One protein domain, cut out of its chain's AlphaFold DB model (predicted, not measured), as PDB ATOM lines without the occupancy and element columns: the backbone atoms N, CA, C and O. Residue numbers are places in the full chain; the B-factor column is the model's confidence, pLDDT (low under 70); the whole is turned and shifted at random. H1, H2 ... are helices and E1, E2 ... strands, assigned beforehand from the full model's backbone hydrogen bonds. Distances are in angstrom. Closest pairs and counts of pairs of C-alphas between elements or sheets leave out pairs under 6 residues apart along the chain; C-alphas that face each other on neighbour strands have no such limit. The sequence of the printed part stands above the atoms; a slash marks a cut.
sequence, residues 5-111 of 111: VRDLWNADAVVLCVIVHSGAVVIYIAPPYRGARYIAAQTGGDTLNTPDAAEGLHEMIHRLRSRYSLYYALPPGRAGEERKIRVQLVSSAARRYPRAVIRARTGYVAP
ATOM      1  N   VAL A   5     120.202 194.401 258.923       92.44
ATOM      2  CA  VAL A   5     118.999 193.729 258.407       92.44
ATOM      3  C   VAL A   5     117.791 194.089 259.265       92.44
ATOM      4  O   VAL A   5     116.744 194.439 258.724       92.44
ATOM      5  N   ARG A   6     117.954 194.065 260.591       92.94
ATOM      6  CA  ARG A   6     116.908 194.462 261.539       92.94
ATOM      7  C   ARG A   6     116.508 195.923 261.362       92.94
ATOM      8  O   ARG A   6     115.316 196.215 261.324       92.94
ATOM      9  N   ASP A   7     117.482 196.816 261.204       92.81
ATOM     10  CA  ASP A   7     117.219 198.242 260.978       92.81
ATOM     11  C   ASP A   7     116.406 198.458 259.687       92.81
ATOM     12  O   ASP A   7     115.413 199.186 259.687       92.81
ATOM     13  N   LEU A   8     116.760 197.760 258.603       94.56
ATOM     14  CA  LEU A   8     116.033 197.820 257.330       94.56
ATOM     15  C   LEU A   8     114.629 197.212 257.423       94.56
ATOM     16  O   LEU A   8     113.686 197.756 256.855       94.56
ATOM     17  N   TRP A   9     114.467 196.110 258.156       93.88
ATOM     18  CA  TRP A   9     113.156 195.515 258.414       93.88
ATOM     19  C   TRP A   9     112.230 196.429 259.209       93.88
ATOM     20  O   TRP A   9     111.030 196.422 258.932       93.88
ATOM     21  N   ASN A  10     112.770 197.174 260.175       91.94
ATOM     22  CA  ASN A  10     112.021 198.138 260.982       91.94
ATOM     23  C   ASN A  10     111.633 199.385 260.180       91.94
ATOM     24  O   ASN A  10     110.578 199.960 260.419       91.94
ATOM     25  N   ALA A  11     112.466 199.785 259.217       93.50
ATOM     26  CA  ALA A  11     112.186 200.890 258.304       93.50
ATOM     27  C   ALA A  11     111.256 200.509 257.131       93.50
ATOM     28  O   ALA A  11     111.008 201.345 256.268       93.50
ATOM     29  N   ASP A  12     110.801 199.250 257.065       91.00
ATOM     30  CA  ASP A  12     110.095 198.660 255.916       91.00
ATOM     31  C   ASP A  12     110.808 198.909 254.570       91.00
ATOM     32  O   ASP A  12     110.202 199.158 253.529       91.00
ATOM     33  N   ALA A  13     112.143 198.862 254.596       92.75
ATOM     34  CA  ALA A  13     112.980 199.171 253.448       92.75
ATOM     35  C   ALA A  13     113.231 197.936 252.566       92.75
ATOM     36  O   ALA A  13     113.499 196.835 253.054       92.75
ATOM     37  N   VAL A  14     113.245 198.152 251.247       92.69
ATOM     38  CA  VAL A  14     113.633 197.156 250.235       92.69
ATOM     39  C   VAL A  14     114.939 197.587 249.577       92.69
ATOM     40  O   VAL A  14     115.038 198.696 249.056       92.69
ATOM     41  N   VAL A  15     115.942 196.706 249.564       94.12
ATOM     42  CA  VAL A  15     117.271 197.023 249.019       94.12
ATOM     43  C   VAL A  15     117.447 196.451 247.618       94.12
ATOM     44  O   VAL A  15     117.409 195.241 247.415       94.12
ATOM     45  N   LEU A  16     117.698 197.323 246.646       94.25
ATOM     46  CA  LEU A  16     117.995 196.950 245.266       94.25
ATOM     47  C   LEU A  16     119.461 197.245 244.947       94.25
ATOM     48  O   LEU A  16     119.967 198.311 245.290       94.25
ATOM     49  N   CYS A  17     120.144 196.311 244.291       93.56
ATOM     50  CA  CYS A  17     121.569 196.436 243.992       93.56
ATOM     51  C   CYS A  17     121.836 196.353 242.490       93.56
ATOM     52  O   CYS A  17     121.503 195.352 241.860       93.56
ATOM     53  N   VAL A  18     122.510 197.364 241.945       93.75
ATOM     54  CA  VAL A  18     123.117 197.318 240.611       93.75
ATOM     55  C   VAL A  18     124.611 197.087 240.807       93.75
ATOM     56  O   VAL A  18     125.281 197.879 241.466       93.75
ATOM     57  N   ILE A  19     125.119 195.968 240.298       90.31
ATOM     58  CA  ILE A  19     126.519 195.566 240.423       90.31
ATOM     59  C   ILE A  19     127.177 195.698 239.056       90.31
ATOM     60  O   ILE A  19     126.905 194.910 238.148       90.31
ATOM     61  N   VAL A  20     128.073 196.674 238.943       89.62
ATOM     62  CA  VAL A  20     128.921 196.868 237.767       89.62
ATOM     63  C   VAL A  20     130.296 196.303 238.062       89.62
ATOM     64  O   VAL A  20     130.945 196.703 239.027       89.62
ATOM     65  N   HIS A  21     130.734 195.345 237.252       79.06
ATOM     66  CA  HIS A  21     132.064 194.769 237.403       79.06
ATOM     67  C   HIS A  21     133.068 195.651 236.663       79.06
ATOM     68  O   HIS A  21     133.026 195.751 235.441       79.06
ATOM     69  N   SER A  22     133.992 196.263 237.399       69.75
ATOM     70  CA  SER A  22     135.225 196.786 236.813       69.75
ATOM     71  C   SER A  22     136.192 195.613 236.680       69.75
ATOM     72  O   SER A  22     136.550 194.996 237.682       69.75
ATOM     73  N   GLY A  23     136.598 195.271 235.456       65.12
ATOM     74  CA  GLY A  23     137.459 194.116 235.161       65.12
ATOM     75  C   GLY A  23     138.877 194.169 235.751       65.12
ATOM     76  O   GLY A  23     139.711 193.357 235.370       65.12
ATOM     77  N   ALA A  24     139.175 195.116 236.645       64.75
ATOM     78  CA  ALA A  24     140.526 195.382 237.119       64.75
ATOM     79  C   ALA A  24     140.884 194.694 238.449       64.75
ATOM     80  O   ALA A  24     142.052 194.370 238.644       64.75
ATOM     81  N   VAL A  25     139.939 194.467 239.377       64.56
ATOM     82  CA  VAL A  25     140.274 193.945 240.721       64.56
ATOM     83  C   VAL A  25     139.112 193.161 241.340       64.56
ATOM     84  O   VAL A  25     138.041 193.711 241.587       64.56
ATOM     85  N   VAL A  26     139.344 191.888 241.681       66.62
ATOM     86  CA  VAL A  26     138.463 191.114 242.573       66.62
ATOM     87  C   VAL A  26     139.038 191.188 243.986       66.62
ATOM     88  O   VAL A  26     140.072 190.590 244.271       66.62
ATOM     89  N   ILE A  27     138.376 191.926 244.881       68.06
ATOM     90  CA  ILE A  27     138.752 191.984 246.300       68.06
ATOM     91  C   ILE A  27     138.031 190.853 247.034       68.06
ATOM     92  O   ILE A  27     136.803 190.850 247.136       68.06
ATOM     93  N   TYR A  28     138.791 189.901 247.571       69.25
ATOM     94  CA  TYR A  28     138.258 188.908 248.495       69.25
ATOM     95  C   TYR A  28     138.198 189.498 249.908       69.25
ATOM     96  O   TYR A  28     139.229 189.805 250.503       69.25
ATOM     97  N   ILE A  29     136.989 189.652 250.450       74.62
ATOM     98  CA  ILE A  29     136.767 190.058 251.841       74.62
ATOM     99  C   ILE A  29     136.390 188.806 252.628       74.62
ATOM    100  O   ILE A  29     135.379 188.167 252.331       74.62
ATOM    101  N   ALA A  30     137.203 188.451 253.623       71.31
ATOM    102  CA  ALA A  30     136.944 187.288 254.460       71.31
ATOM    103  C   ALA A  30     135.607 187.426 255.228       71.31
ATOM    104  O   ALA A  30     135.184 188.542 255.559       71.31
ATOM    105  N   PRO A  31     134.931 186.306 255.549       72.56
ATOM    106  CA  PRO A  31     133.787 186.303 256.458       72.56
ATOM    107  C   PRO A  31     134.099 187.061 257.765       72.56
ATOM    108  O   PRO A  31     135.241 187.034 258.222       72.56
ATOM    109  N   PRO A  32     133.116 187.731 258.394       77.25
ATOM    110  CA  PRO A  32     131.675 187.532 258.239       77.25
ATOM    111  C   PRO A  32     131.001 188.448 257.204       77.25
ATOM    112  O   PRO A  32     129.775 188.565 257.223       77.25
ATOM    113  N   TYR A  33     131.745 189.109 256.310       76.56
ATOM    114  CA  TYR A  33     131.144 189.970 255.288       76.56
ATOM    115  C   TYR A  33     130.179 189.181 254.387       76.56
ATOM    116  O   TYR A  33     130.573 188.247 253.695       76.56
ATOM    117  N   ARG A  34     128.895 189.561 254.395       81.94
ATOM    118  CA  ARG A  34     127.850 188.923 253.567       81.94
ATOM    119  C   ARG A  34     127.492 189.725 252.310       81.94
ATOM    120  O   ARG A  34     126.884 189.189 251.386       81.94
ATOM    121  N   GLY A  35     127.890 190.996 252.267       85.50
ATOM    122  CA  GLY A  35     127.740 191.886 251.117       85.50
ATOM    123  C   GLY A  35     126.314 192.306 250.765       85.50
ATOM    124  O   GLY A  35     125.327 191.895 251.377       85.50
ATOM    125  N   ALA A  36     126.210 193.161 249.746       87.94
ATOM    126  CA  ALA A  36     124.954 193.791 249.342       87.94
ATOM    127  C   ALA A  36     123.902 192.774 248.858       87.94
ATOM    128  O   ALA A  36     122.725 192.899 249.192       87.94
ATOM    129  N   ARG A  37     124.328 191.708 248.161       90.31
ATOM    130  CA  ARG A  37     123.430 190.634 247.701       90.31
ATOM    131  C   ARG A  37     122.719 189.936 248.866       90.31
ATOM    132  O   ARG A  37     121.545 189.596 248.743       90.31
ATOM    133  N   TYR A  38     123.397 189.751 250.001       91.88
ATOM    134  CA  TYR A  38     122.770 189.182 251.194       91.88
ATOM    135  C   TYR A  38     121.670 190.094 251.743       91.88
ATOM    136  O   TYR A  38     120.565 189.623 252.005       91.88
ATOM    137  N   ILE A  39     121.942 191.394 251.862       93.69
ATOM    138  CA  ILE A  39     120.971 192.376 252.363       93.69
ATOM    139  C   ILE A  39     119.765 192.502 251.417       93.69
ATOM    140  O   ILE A  39     118.620 192.494 251.874       93.69
ATOM    141  N   ALA A  40     120.002 192.541 250.102       94.75
ATOM    142  CA  ALA A  40     118.937 192.522 249.101       94.75
ATOM    143  C   ALA A  40     118.043 191.283 249.271       94.75
ATOM    144  O   ALA A  40     116.822 191.404 249.288       94.75
ATOM    145  N   ALA A  41     118.627 190.102 249.497       93.81
ATOM    146  CA  ALA A  41     117.852 188.890 249.751       93.81
ATOM    147  C   ALA A  41     117.025 188.966 251.050       93.81
ATOM    148  O   ALA A  41     115.861 188.576 251.039       93.81
ATOM    149  N   GLN A  42     117.574 189.498 252.153       95.31
ATOM    150  CA  GLN A  42     116.843 189.580 253.430       95.31
ATOM    151  C   GLN A  42     115.662 190.563 253.399       95.31
ATOM    152  O   GLN A  42     114.652 190.364 254.077       95.31
ATOM    153  N   THR A  43     115.769 191.621 252.599       94.88
ATOM    154  CA  THR A  43     114.721 192.646 252.447       94.88
ATOM    155  C   THR A  43     113.723 192.324 251.332       94.88
ATOM    156  O   THR A  43     112.774 193.069 251.112       94.88
ATOM    157  N   GLY A  44     113.907 191.204 250.621       94.19
ATOM    158  CA  GLY A  44     113.079 190.847 249.470       94.19
ATOM    159  C   GLY A  44     113.359 191.674 248.222       94.19
ATOM    160  O   GLY A  44     112.551 191.672 247.298       94.19
ATOM    161  N   GLY A  45     114.480 192.385 248.181       93.88
ATOM    162  CA  GLY A  45     114.932 193.174 247.049       93.88
ATOM    163  C   GLY A  45     115.497 192.340 245.900       93.88
ATOM    164  O   GLY A  45     115.060 191.216 245.663       93.88
ATOM    165  N   ASP A  46     116.391 192.918 245.103       93.50
ATOM    166  CA  ASP A  46     116.975 192.275 243.918       93.50
ATOM    167  C   ASP A  46     118.431 192.698 243.725       93.50
ATOM    168  O   ASP A  46     118.885 193.717 244.240       93.50
ATOM    169  N   THR A  47     119.169 191.908 242.958       93.88
ATOM    170  CA  THR A  47     120.517 192.229 242.512       93.88
ATOM    171  C   THR A  47     120.609 192.021 241.009       93.88
ATOM    172  O   THR A  47     120.329 190.932 240.512       93.88
ATOM    173  N   LEU A  48     121.049 193.051 240.294       93.12
ATOM    174  CA  LEU A  48     121.287 193.032 238.858       93.12
ATOM    175  C   LEU A  48     122.779 193.227 238.609       93.12
ATOM    176  O   LEU A  48     123.338 194.238 239.020       93.12
ATOM    177  N   ASN A  49     123.420 192.265 237.949       92.12
ATOM    178  CA  ASN A  49     124.775 192.460 237.440       92.12
ATOM    179  C   ASN A  49     124.671 192.995 236.010       92.12
ATOM    180  O   ASN A  49     123.901 192.450 235.223       92.12
ATOM    181  N   THR A  50     125.435 194.028 235.686       92.19
ATOM    182  CA  THR A  50     125.386 194.704 234.383       92.19
ATOM    183  C   THR A  50     126.757 195.311 234.068       92.19
ATOM    184  O   THR A  50     127.477 195.672 235.000       92.19
ATOM    185  N   PRO A  51     127.165 195.409 232.794       90.38
ATOM    186  CA  PRO A  51     128.348 196.178 232.416       90.38
ATOM    187  C   PRO A  51     128.116 197.699 232.486       90.38
ATOM    188  O   PRO A  51     129.083 198.443 232.614       90.38
ATOM    189  N   ASP A  52     126.859 198.156 232.441       92.00
ATOM    190  CA  ASP A  52     126.482 199.573 232.418       92.00
ATOM    191  C   ASP A  52     125.609 199.939 233.631       92.00
ATOM    192  O   ASP A  52     124.563 199.330 233.885       92.00
ATOM    193  N   ALA A  53     126.049 200.942 234.397       91.50
ATOM    194  CA  ALA A  53     125.363 201.392 235.607       91.50
ATOM    195  C   ALA A  53     124.012 202.066 235.320       91.50
ATOM    196  O   ALA A  53     123.063 201.880 236.085       91.50
ATOM    197  N   ALA A  54     123.934 202.868 234.257       93.44
ATOM    198  CA  ALA A  54     122.756 203.650 233.912       93.44
ATOM    199  C   ALA A  54     121.634 202.741 233.401       93.44
ATOM    200  O   ALA A  54     120.503 202.837 233.883       93.44
ATOM    201  N   GLU A  55     121.963 201.804 232.511       95.00
ATOM    202  CA  GLU A  55     121.035 200.767 232.055       95.00
ATOM    203  C   GLU A  55     120.558 199.911 233.234       95.00
ATOM    204  O   GLU A  55     119.360 199.686 233.415       95.00
ATOM    205  N   GLY A  56     121.484 199.494 234.105       95.06
ATOM    206  CA  GLY A  56     121.137 198.703 235.279       95.06
ATOM    207  C   GLY A  56     120.194 199.417 236.236       95.06
ATOM    208  O   GLY A  56     119.257 198.808 236.754       95.06
ATOM    209  N   LEU A  57     120.426 200.707 236.481       94.50
ATOM    210  CA  LEU A  57     119.551 201.515 237.324       94.50
ATOM    211  C   LEU A  57     118.163 201.660 236.697       94.50
ATOM    212  O   LEU A  57     117.163 201.478 237.391       94.50
ATOM    213  N   HIS A  58     118.106 201.944 235.394       96.06
ATOM    214  CA  HIS A  58     116.862 202.041 234.639       96.06
ATOM    215  C   HIS A  58     116.037 200.752 234.778       96.06
ATOM    216  O   HIS A  58     114.900 200.785 235.256       96.06
ATOM    217  N   GLU A  59     116.635 199.599 234.473       95.81
ATOM    218  CA  GLU A  59     115.999 198.283 234.603       95.81
ATOM    219  C   GLU A  59     115.555 197.999 236.047       95.81
ATOM    220  O   GLU A  59     114.457 197.493 236.299       95.81
ATOM    221  N   MET A  60     116.374 198.366 237.035       94.69
ATOM    222  CA  MET A  60     116.045 198.152 238.440       94.69
ATOM    223  C   MET A  60     114.819 198.966 238.886       94.69
ATOM    224  O   MET A  60     113.976 198.452 239.629       94.69
ATOM    225  N   ILE A  61     114.668 200.201 238.400       94.06
ATOM    226  CA  ILE A  61     113.477 201.027 238.643       94.06
ATOM    227  C   ILE A  61     112.244 200.399 237.977       94.06
ATOM    228  O   ILE A  61     111.185 200.324 238.605       94.06
ATOM    229  N   HIS A  62     112.362 199.889 236.748       94.12
ATOM    230  CA  HIS A  62     111.262 199.177 236.085       94.12
ATOM    231  C   HIS A  62     110.807 197.948 236.877       94.12
ATOM    232  O   HIS A  62     109.605 197.755 237.104       94.12
ATOM    233  N   ARG A  63     111.757 197.154 237.382       91.25
ATOM    234  CA  ARG A  63     111.464 196.011 238.257       91.25
ATOM    235  C   ARG A  63     110.805 196.440 239.554       91.25
ATOM    236  O   ARG A  63     109.852 195.789 239.972       91.25
ATOM    237  N   LEU A  64     111.281 197.517 240.184       89.75
ATOM    238  CA  LEU A  64     110.685 198.050 241.409       89.75
ATOM    239  C   LEU A  64     109.212 198.408 241.194       89.75
ATOM    240  O   LEU A  64     108.368 198.005 241.988       89.75
ATOM    241  N   ARG A  65     108.898 199.093 240.092       91.06
ATOM    242  CA  ARG A  65     107.527 199.506 239.744       91.06
ATOM    243  C   ARG A  65     106.591 198.340 239.427       91.06
ATOM    244  O   ARG A  65     105.383 198.491 239.545       91.06
ATOM    245  N   SER A  66     107.138 197.197 239.024       88.38
ATOM    246  CA  SER A  66     106.363 195.995 238.686       88.38
ATOM    247  C   SER A  66     106.074 195.103 239.900       88.38
ATOM    248  O   SER A  66     105.469 194.039 239.759       88.38
ATOM    249  N   ARG A  67     106.545 195.484 241.094       87.81
ATOM    250  CA  ARG A  67     106.345 194.712 242.323       87.81
ATOM    251  C   ARG A  67     104.991 195.008 242.950       87.81
ATOM    252  O   ARG A  67     104.518 196.138 242.953       87.81
ATOM    253  N   TYR A  68     104.426 193.972 243.554       82.88
ATOM    254  CA  TYR A  68     103.244 194.064 244.400       82.88
ATOM    255  C   TYR A  68     103.656 194.032 245.871       82.88
ATOM    256  O   TYR A  68     104.541 193.260 246.249       82.88
ATOM    257  N   SER A  69     102.979 194.825 246.699       83.19
ATOM    258  CA  SER A  69     103.073 194.733 248.156       83.19
ATOM    259  C   SER A  69     101.962 193.831 248.682       83.19
ATOM    260  O   SER A  69     100.793 194.017 248.346       83.19
ATOM    261  N   LEU A  70     102.325 192.857 249.516       86.56
ATOM    262  CA  LEU A  70     101.384 191.996 250.226       86.56
ATOM    263  C   LEU A  70     101.531 192.247 251.724       86.56
ATOM    264  O   LEU A  70     102.591 191.991 252.295       86.56
ATOM    265  N   TYR A  71     100.454 192.705 252.348       87.50
ATOM    266  CA  TYR A  71     100.386 192.915 253.788       87.50
ATOM    267  C   TYR A  71      99.569 191.800 254.436       87.50
ATOM    268  O   TYR A  71      98.614 191.291 253.851       87.50
ATOM    269  N   TYR A  72      99.951 191.418 255.649       89.12
ATOM    270  CA  TYR A  72      99.234 190.444 256.462       89.12
ATOM    271  C   TYR A  72      99.217 190.917 257.915       89.12
ATOM    272  O   TYR A  72     100.105 191.656 258.346       89.12
ATOM    273  N   ALA A  73      98.199 190.504 258.669       89.81
ATOM    274  CA  ALA A  73      98.126 190.801 260.093       89.81
ATOM    275  C   ALA A  73      99.232 190.048 260.839       89.81
ATOM    276  O   ALA A  73      99.390 188.837 260.660       89.81
ATOM    277  N   LEU A  74      99.984 190.760 261.678       89.50
ATOM    278  CA  LEU A  74     101.047 190.163 262.480       89.50
ATOM    279  C   LEU A  74     100.454 189.131 263.455       89.50
ATOM    280  O   LEU A  74      99.579 189.483 264.249       89.50
ATOM    281  N   PRO A  75     100.922 187.869 263.430       91.00
ATOM    282  CA  PRO A  75     100.548 186.887 264.434       91.00
ATOM    283  C   PRO A  75     100.959 187.355 265.839       91.00
ATOM    284  O   PRO A  75     101.991 188.021 265.974       91.00
ATOM    285  N   PRO A  76     100.211 186.977 266.892       89.19
ATOM    286  CA  PRO A  76     100.582 187.306 268.265       89.19
ATOM    287  C   PRO A  76     101.964 186.734 268.623       89.19
ATOM    288  O   PRO A  76     102.313 185.612 268.241       89.19
ATOM    289  N   GLY A  77     102.757 187.504 269.372       88.62
ATOM    290  CA  GLY A  77     104.142 187.170 269.714       88.62
ATOM    291  C   GLY A  77     104.721 188.074 270.801       88.62
ATOM    292  O   GLY A  77     104.027 188.947 271.319       88.62
ATOM    293  N   ARG A  78     105.983 187.842 271.179       93.38
ATOM    294  CA  ARG A  78     106.677 188.667 272.180       93.38
ATOM    295  C   ARG A  78     107.305 189.888 271.516       93.38
ATOM    296  O   ARG A  78     107.901 189.760 270.450       93.38
ATOM    297  N   ALA A  79     107.243 191.039 272.177       93.00
ATOM    298  CA  ALA A  79     107.915 192.243 271.699       93.00
ATOM    299  C   ALA A  79     109.425 192.011 271.535       93.00
ATOM    300  O   ALA A  79     110.071 191.374 272.374       93.00
ATOM    301  N   GLY A  80     109.987 192.500 270.431       91.81
ATOM    302  CA  GLY A  80     111.395 192.324 270.078       91.81
ATOM    303  C   GLY A  80     111.770 190.942 269.531       91.81
ATOM    304  O   GLY A  80     112.940 190.735 269.200       91.81
ATOM    305  N   GLU A  81     110.819 190.010 269.418       93.50
ATOM    306  CA  GLU A  81     111.046 188.674 268.865       93.50
ATOM    307  C   GLU A  81     111.258 188.728 267.346       93.50
ATOM    308  O   GLU A  81     110.441 189.286 266.609       93.50
ATOM    309  N   GLU A  82     112.340 188.114 266.861       93.06
ATOM    310  CA  GLU A  82     112.568 187.944 265.427       93.06
ATOM    311  C   GLU A  82     111.704 186.805 264.879       93.06
ATOM    312  O   GLU A  82     111.694 185.683 265.390       93.06
ATOM    313  N   ARG A  83     110.993 187.088 263.793       93.56
ATOM    314  CA  ARG A  83     110.084 186.158 263.131       93.56
ATOM    315  C   ARG A  83     110.484 186.013 261.671       93.56
ATOM    316  O   ARG A  83     110.873 186.979 261.019       93.56
ATOM    317  N   LYS A  84     110.361 184.795 261.141       94.00
ATOM    318  CA  LYS A  84     110.681 184.482 259.743       94.00
ATOM    319  C   LYS A  84     109.434 184.516 258.874       94.00
ATOM    320  O   LYS A  84     108.382 184.020 259.266       94.00
ATOM    321  N   ILE A  85     109.593 185.038 257.667       94.12
ATOM    322  CA  ILE A  85     108.577 185.067 256.619       94.12
ATOM    323  C   ILE A  85     108.997 184.098 255.516       94.12
ATOM    324  O   ILE A  85     110.160 184.041 255.111       94.12
ATOM    325  N   ARG A  86     108.029 183.337 255.006       93.69
ATOM    326  CA  ARG A  86     108.195 182.491 253.826       93.69
ATOM    327  C   ARG A  86     107.025 182.722 252.884       93.69
ATOM    328  O   ARG A  86     105.876 182.568 253.279       93.69
ATOM    329  N   VAL A  87     107.337 183.042 251.633       93.12
ATOM    330  CA  VAL A  87     106.357 183.201 250.553       93.12
ATOM    331  C   VAL A  87     106.660 182.166 249.484       93.12
ATOM    332  O   VAL A  87     107.808 182.016 249.069       93.12
ATOM    333  N   GLN A  88     105.639 181.424 249.065       94.44
ATOM    334  CA  GLN A  88     105.752 180.356 248.076       94.44
ATOM    335  C   GLN A  88     104.551 180.378 247.136       94.44
ATOM    336  O   GLN A  88     103.448 180.755 247.528       94.44
ATOM    337  N   LEU A  89     104.769 179.957 245.889       94.56
ATOM    338  CA  LEU A  89     103.671 179.672 244.977       94.56
ATOM    339  C   LEU A  89     102.972 178.391 245.428       94.56
ATOM    340  O   LEU A  89     103.623 177.402 245.764       94.56
ATOM    341  N   VAL A  90     101.644 178.389 245.361       97.06
ATOM    342  CA  VAL A  90     100.865 177.153 245.464       97.06
ATOM    343  C   VAL A  90     101.216 176.212 244.308       97.06
ATOM    344  O   VAL A  90     101.588 176.658 243.220       97.06
ATOM    345  N   SER A  91     101.062 174.903 244.509       96.81
ATOM    346  CA  SER A  91     101.548 173.883 243.569       96.81
ATOM    347  C   SER A  91     101.025 174.046 242.137       96.81
ATOM    348  O   SER A  91     101.754 173.800 241.178       96.81
ATOM    349  N   SER A  92      99.774 174.481 241.961       97.62
ATOM    350  CA  SER A  92      99.193 174.755 240.638       97.62
ATOM    351  C   SER A  92      99.849 175.954 239.943       97.62
ATOM    352  O   SER A  92     100.168 175.874 238.756       97.62
ATOM    353  N   ALA A  93     100.108 177.039 240.677       97.00
ATOM    354  CA  ALA A  93     100.782 178.226 240.160       97.00
ATOM    355  C   ALA A  93     102.258 177.949 239.849       97.00
ATOM    356  O   ALA A  93     102.743 178.377 238.807       97.00
ATOM    357  N   ALA A  94     102.948 177.176 240.694       96.31
ATOM    358  CA  ALA A  94     104.331 176.769 240.454       96.31
ATOM    359  C   ALA A  94     104.479 175.957 239.154       96.31
ATOM    360  O   ALA A  94     105.404 176.196 238.384       96.31
ATOM    361  N   ARG A  95     103.530 175.050 238.862       97.44
ATOM    362  CA  ARG A  95     103.497 174.311 237.585       97.44
ATOM    363  C   ARG A  95     103.223 175.215 236.385       97.44
ATOM    364  O   ARG A  95     103.820 175.018 235.333       97.44
ATOM    365  N   ARG A  96     102.324 176.194 236.531       97.94
ATOM    366  CA  ARG A  96     101.981 177.137 235.456       97.94
ATOM    367  C   ARG A  96     103.112 178.127 235.163       97.94
ATOM    368  O   ARG A  96     103.295 178.511 234.012       97.94
ATOM    369  N   TYR A  97     103.871 178.522 236.184       96.00
ATOM    370  CA  TYR A  97     104.936 179.521 236.093       96.00
ATOM    371  C   TYR A  97     106.266 178.978 236.639       96.00
ATOM    372  O   TYR A  97     106.777 179.477 237.642       96.00
ATOM    373  N   PRO A  98     106.879 177.985 235.973       94.88
ATOM    374  CA  PRO A  98     108.062 177.292 236.494       94.88
ATOM    375  C   PRO A  98     109.309 178.184 236.605       94.88
ATOM    376  O   PRO A  98     110.256 177.837 237.299       94.88
ATOM    377  N   ARG A  99     109.317 179.337 235.923       94.50
ATOM    378  CA  ARG A  99     110.408 180.327 235.950       94.50
ATOM    379  C   ARG A  99     110.103 181.547 236.823       94.50
ATOM    380  O   ARG A  99     110.870 182.507 236.810       94.50
ATOM    381  N   ALA A 100     108.979 181.554 237.540       91.50
ATOM    382  CA  ALA A 100     108.643 182.662 238.424       91.50
ATOM    383  C   ALA A 100     109.629 182.729 239.598       91.50
ATOM    384  O   ALA A 100     109.909 181.727 240.254       91.50
ATOM    385  N   VAL A 101     110.124 183.932 239.879       89.12
ATOM    386  CA  VAL A 101     111.024 184.194 241.004       89.12
ATOM    387  C   VAL A 101     110.251 184.949 242.073       89.12
ATOM    388  O   VAL A 101     109.756 186.048 241.829       89.12
ATOM    389  N   ILE A 102     110.171 184.370 243.269       91.12
ATOM    390  CA  ILE A 102     109.576 185.030 244.430       91.12
ATOM    391  C   ILE A 102     110.682 185.763 245.175       91.12
ATOM    392  O   ILE A 102     111.646 185.150 245.633       91.12
ATOM    393  N   ARG A 103     110.525 187.076 245.320       91.81
ATOM    394  CA  ARG A 103     111.396 187.919 246.137       91.81
ATOM    395  C   ARG A 103     110.544 188.542 247.231       91.81
ATOM    396  O   ARG A 103     109.649 189.327 246.938       91.81
ATOM    397  N   ALA A 104     110.794 188.143 248.470       93.75
ATOM    398  CA  ALA A 104     110.057 188.599 249.641       93.75
ATOM    399  C   ALA A 104     111.023 188.784 250.809       93.75
ATOM    400  O   ALA A 104     112.038 188.089 250.885       93.75
ATOM    401  N   ARG A 105     110.706 189.722 251.711       93.69
ATOM    402  CA  ARG A 105     111.457 189.881 252.961       93.69
ATOM    403  C   ARG A 105     111.454 188.561 253.731       93.69
ATOM    404  O   ARG A 105     110.451 187.850 253.743       93.69
ATOM    405  N   THR A 106     112.574 188.233 254.361       95.50
ATOM    406  CA  THR A 106     112.768 186.934 255.026       95.50
ATOM    407  C   THR A 106     112.340 186.946 256.488       95.50
ATOM    408  O   THR A 106     112.219 185.879 257.091       95.50
ATOM    409  N   GLY A 107     112.072 188.122 257.059       94.06
ATOM    410  CA  GLY A 107     111.660 188.254 258.447       94.06
ATOM    411  C   GLY A 107     111.256 189.664 258.859       94.06
ATOM    412  O   GLY A 107     111.176 190.587 258.041       94.06
ATOM    413  N   TYR A 108     110.942 189.794 260.143       93.69
ATOM    414  CA  TYR A 108     110.597 191.033 260.831       93.69
ATOM    415  C   TYR A 108     110.869 190.889 262.331       93.69
ATOM    416  O   TYR A 108     111.068 189.783 262.833       93.69
ATOM    417  N   VAL A 109     110.842 192.012 263.045       93.00
ATOM    418  CA  VAL A 109     110.874 192.041 264.507       93.00
ATOM    419  C   VAL A 109     109.498 192.447 265.003       93.00
ATOM    420  O   VAL A 109     108.952 193.448 264.541       93.00
ATOM    421  N   ALA A 110     108.916 191.641 265.886       92.38
ATOM    422  CA  ALA A 110     107.641 191.967 266.506       92.38
ATOM    423  C   ALA A 110     107.778 193.266 267.331       92.38
ATOM    424  O   ALA A 110     108.786 193.411 268.032       92.38
ATOM    425  N   PRO A 111     106.817 194.202 267.219       87.25
ATOM    426  CA  PRO A 111     106.858 195.480 267.929       87.25
ATOM    427  C   PRO A 111     106.830 195.299 269.449       87.25
ATOM    428  O   PRO A 111     106.215 194.315 269.920       87.25
TER     429      PRO A 111
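This is residues 5 to 111 of the 111 residues of an uncharacterized protein of Candidatus Sulfopaludibacter sp. SbA4 (UniProt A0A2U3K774). A small two-stranded ribbon, E1 beside E2, lies between H2 on one face and the longest helix, H3, on the other. Next to it, E3 and E4 make a short pairing at the foot of a long arm with H4 at its tip, and H1 packs on E4; residues 24 to 35 and 90 to 96 stick out. The printed part has 107 residues, with four named helices and four named strands in the order H1 E1 H2 E2 H3 E3 H4 E4; E1 and E2 are parallel, E3 and E4 antiparallel. The class is mixed, helices and strands, with under half of the residues in named elements. The whole is loose, with a radius of gyration of the C-alphas of 16.5 A and spans of 51 by 37 by 22 A.

H1, residues 5 to 10, and E4, residues 107 to 109, have their closest C-alphas at Trp 9 and Tyr 108, 5.7 A apart. E1, residues 16 to 20, H2, residues 35 to 42, and E2, residues 46 to 50, form a strand-helix-strand unit, two parallel neighbour strands with a helix between, whose crossover is right-handed. N 17 and O 46 are within hydrogen-bond range at 2.9 A. The closest C-alphas of E1 and H3, residues 53 to 65, are those of Val 18 and Gly 56, 5.9 A apart. H2 and H3 are apart. E3, residues 82 to 84, is antiparallel to E4, with N 83 and O 108 2.9 A apart. In H1, H2, H3 and H4, residues 91 to 96, every O i to N i+4 pair is within hydrogen-bond range.

H1 begins at C-alpha 5 (118.999, 193.729, 258.407). E1 is 13.3 A long, E2 12.9 A and H3 18.4 A. E4 ends at C-alpha 109 (110.874, 192.041, 264.507).

The C-alphas farthest apart, of Ala 24 and Pro 76, are 51.3 A apart. The printed part has no cut. The links E1 to H2 and H3 to E3 are long. Residues 22 to 28 have pLDDT under 70.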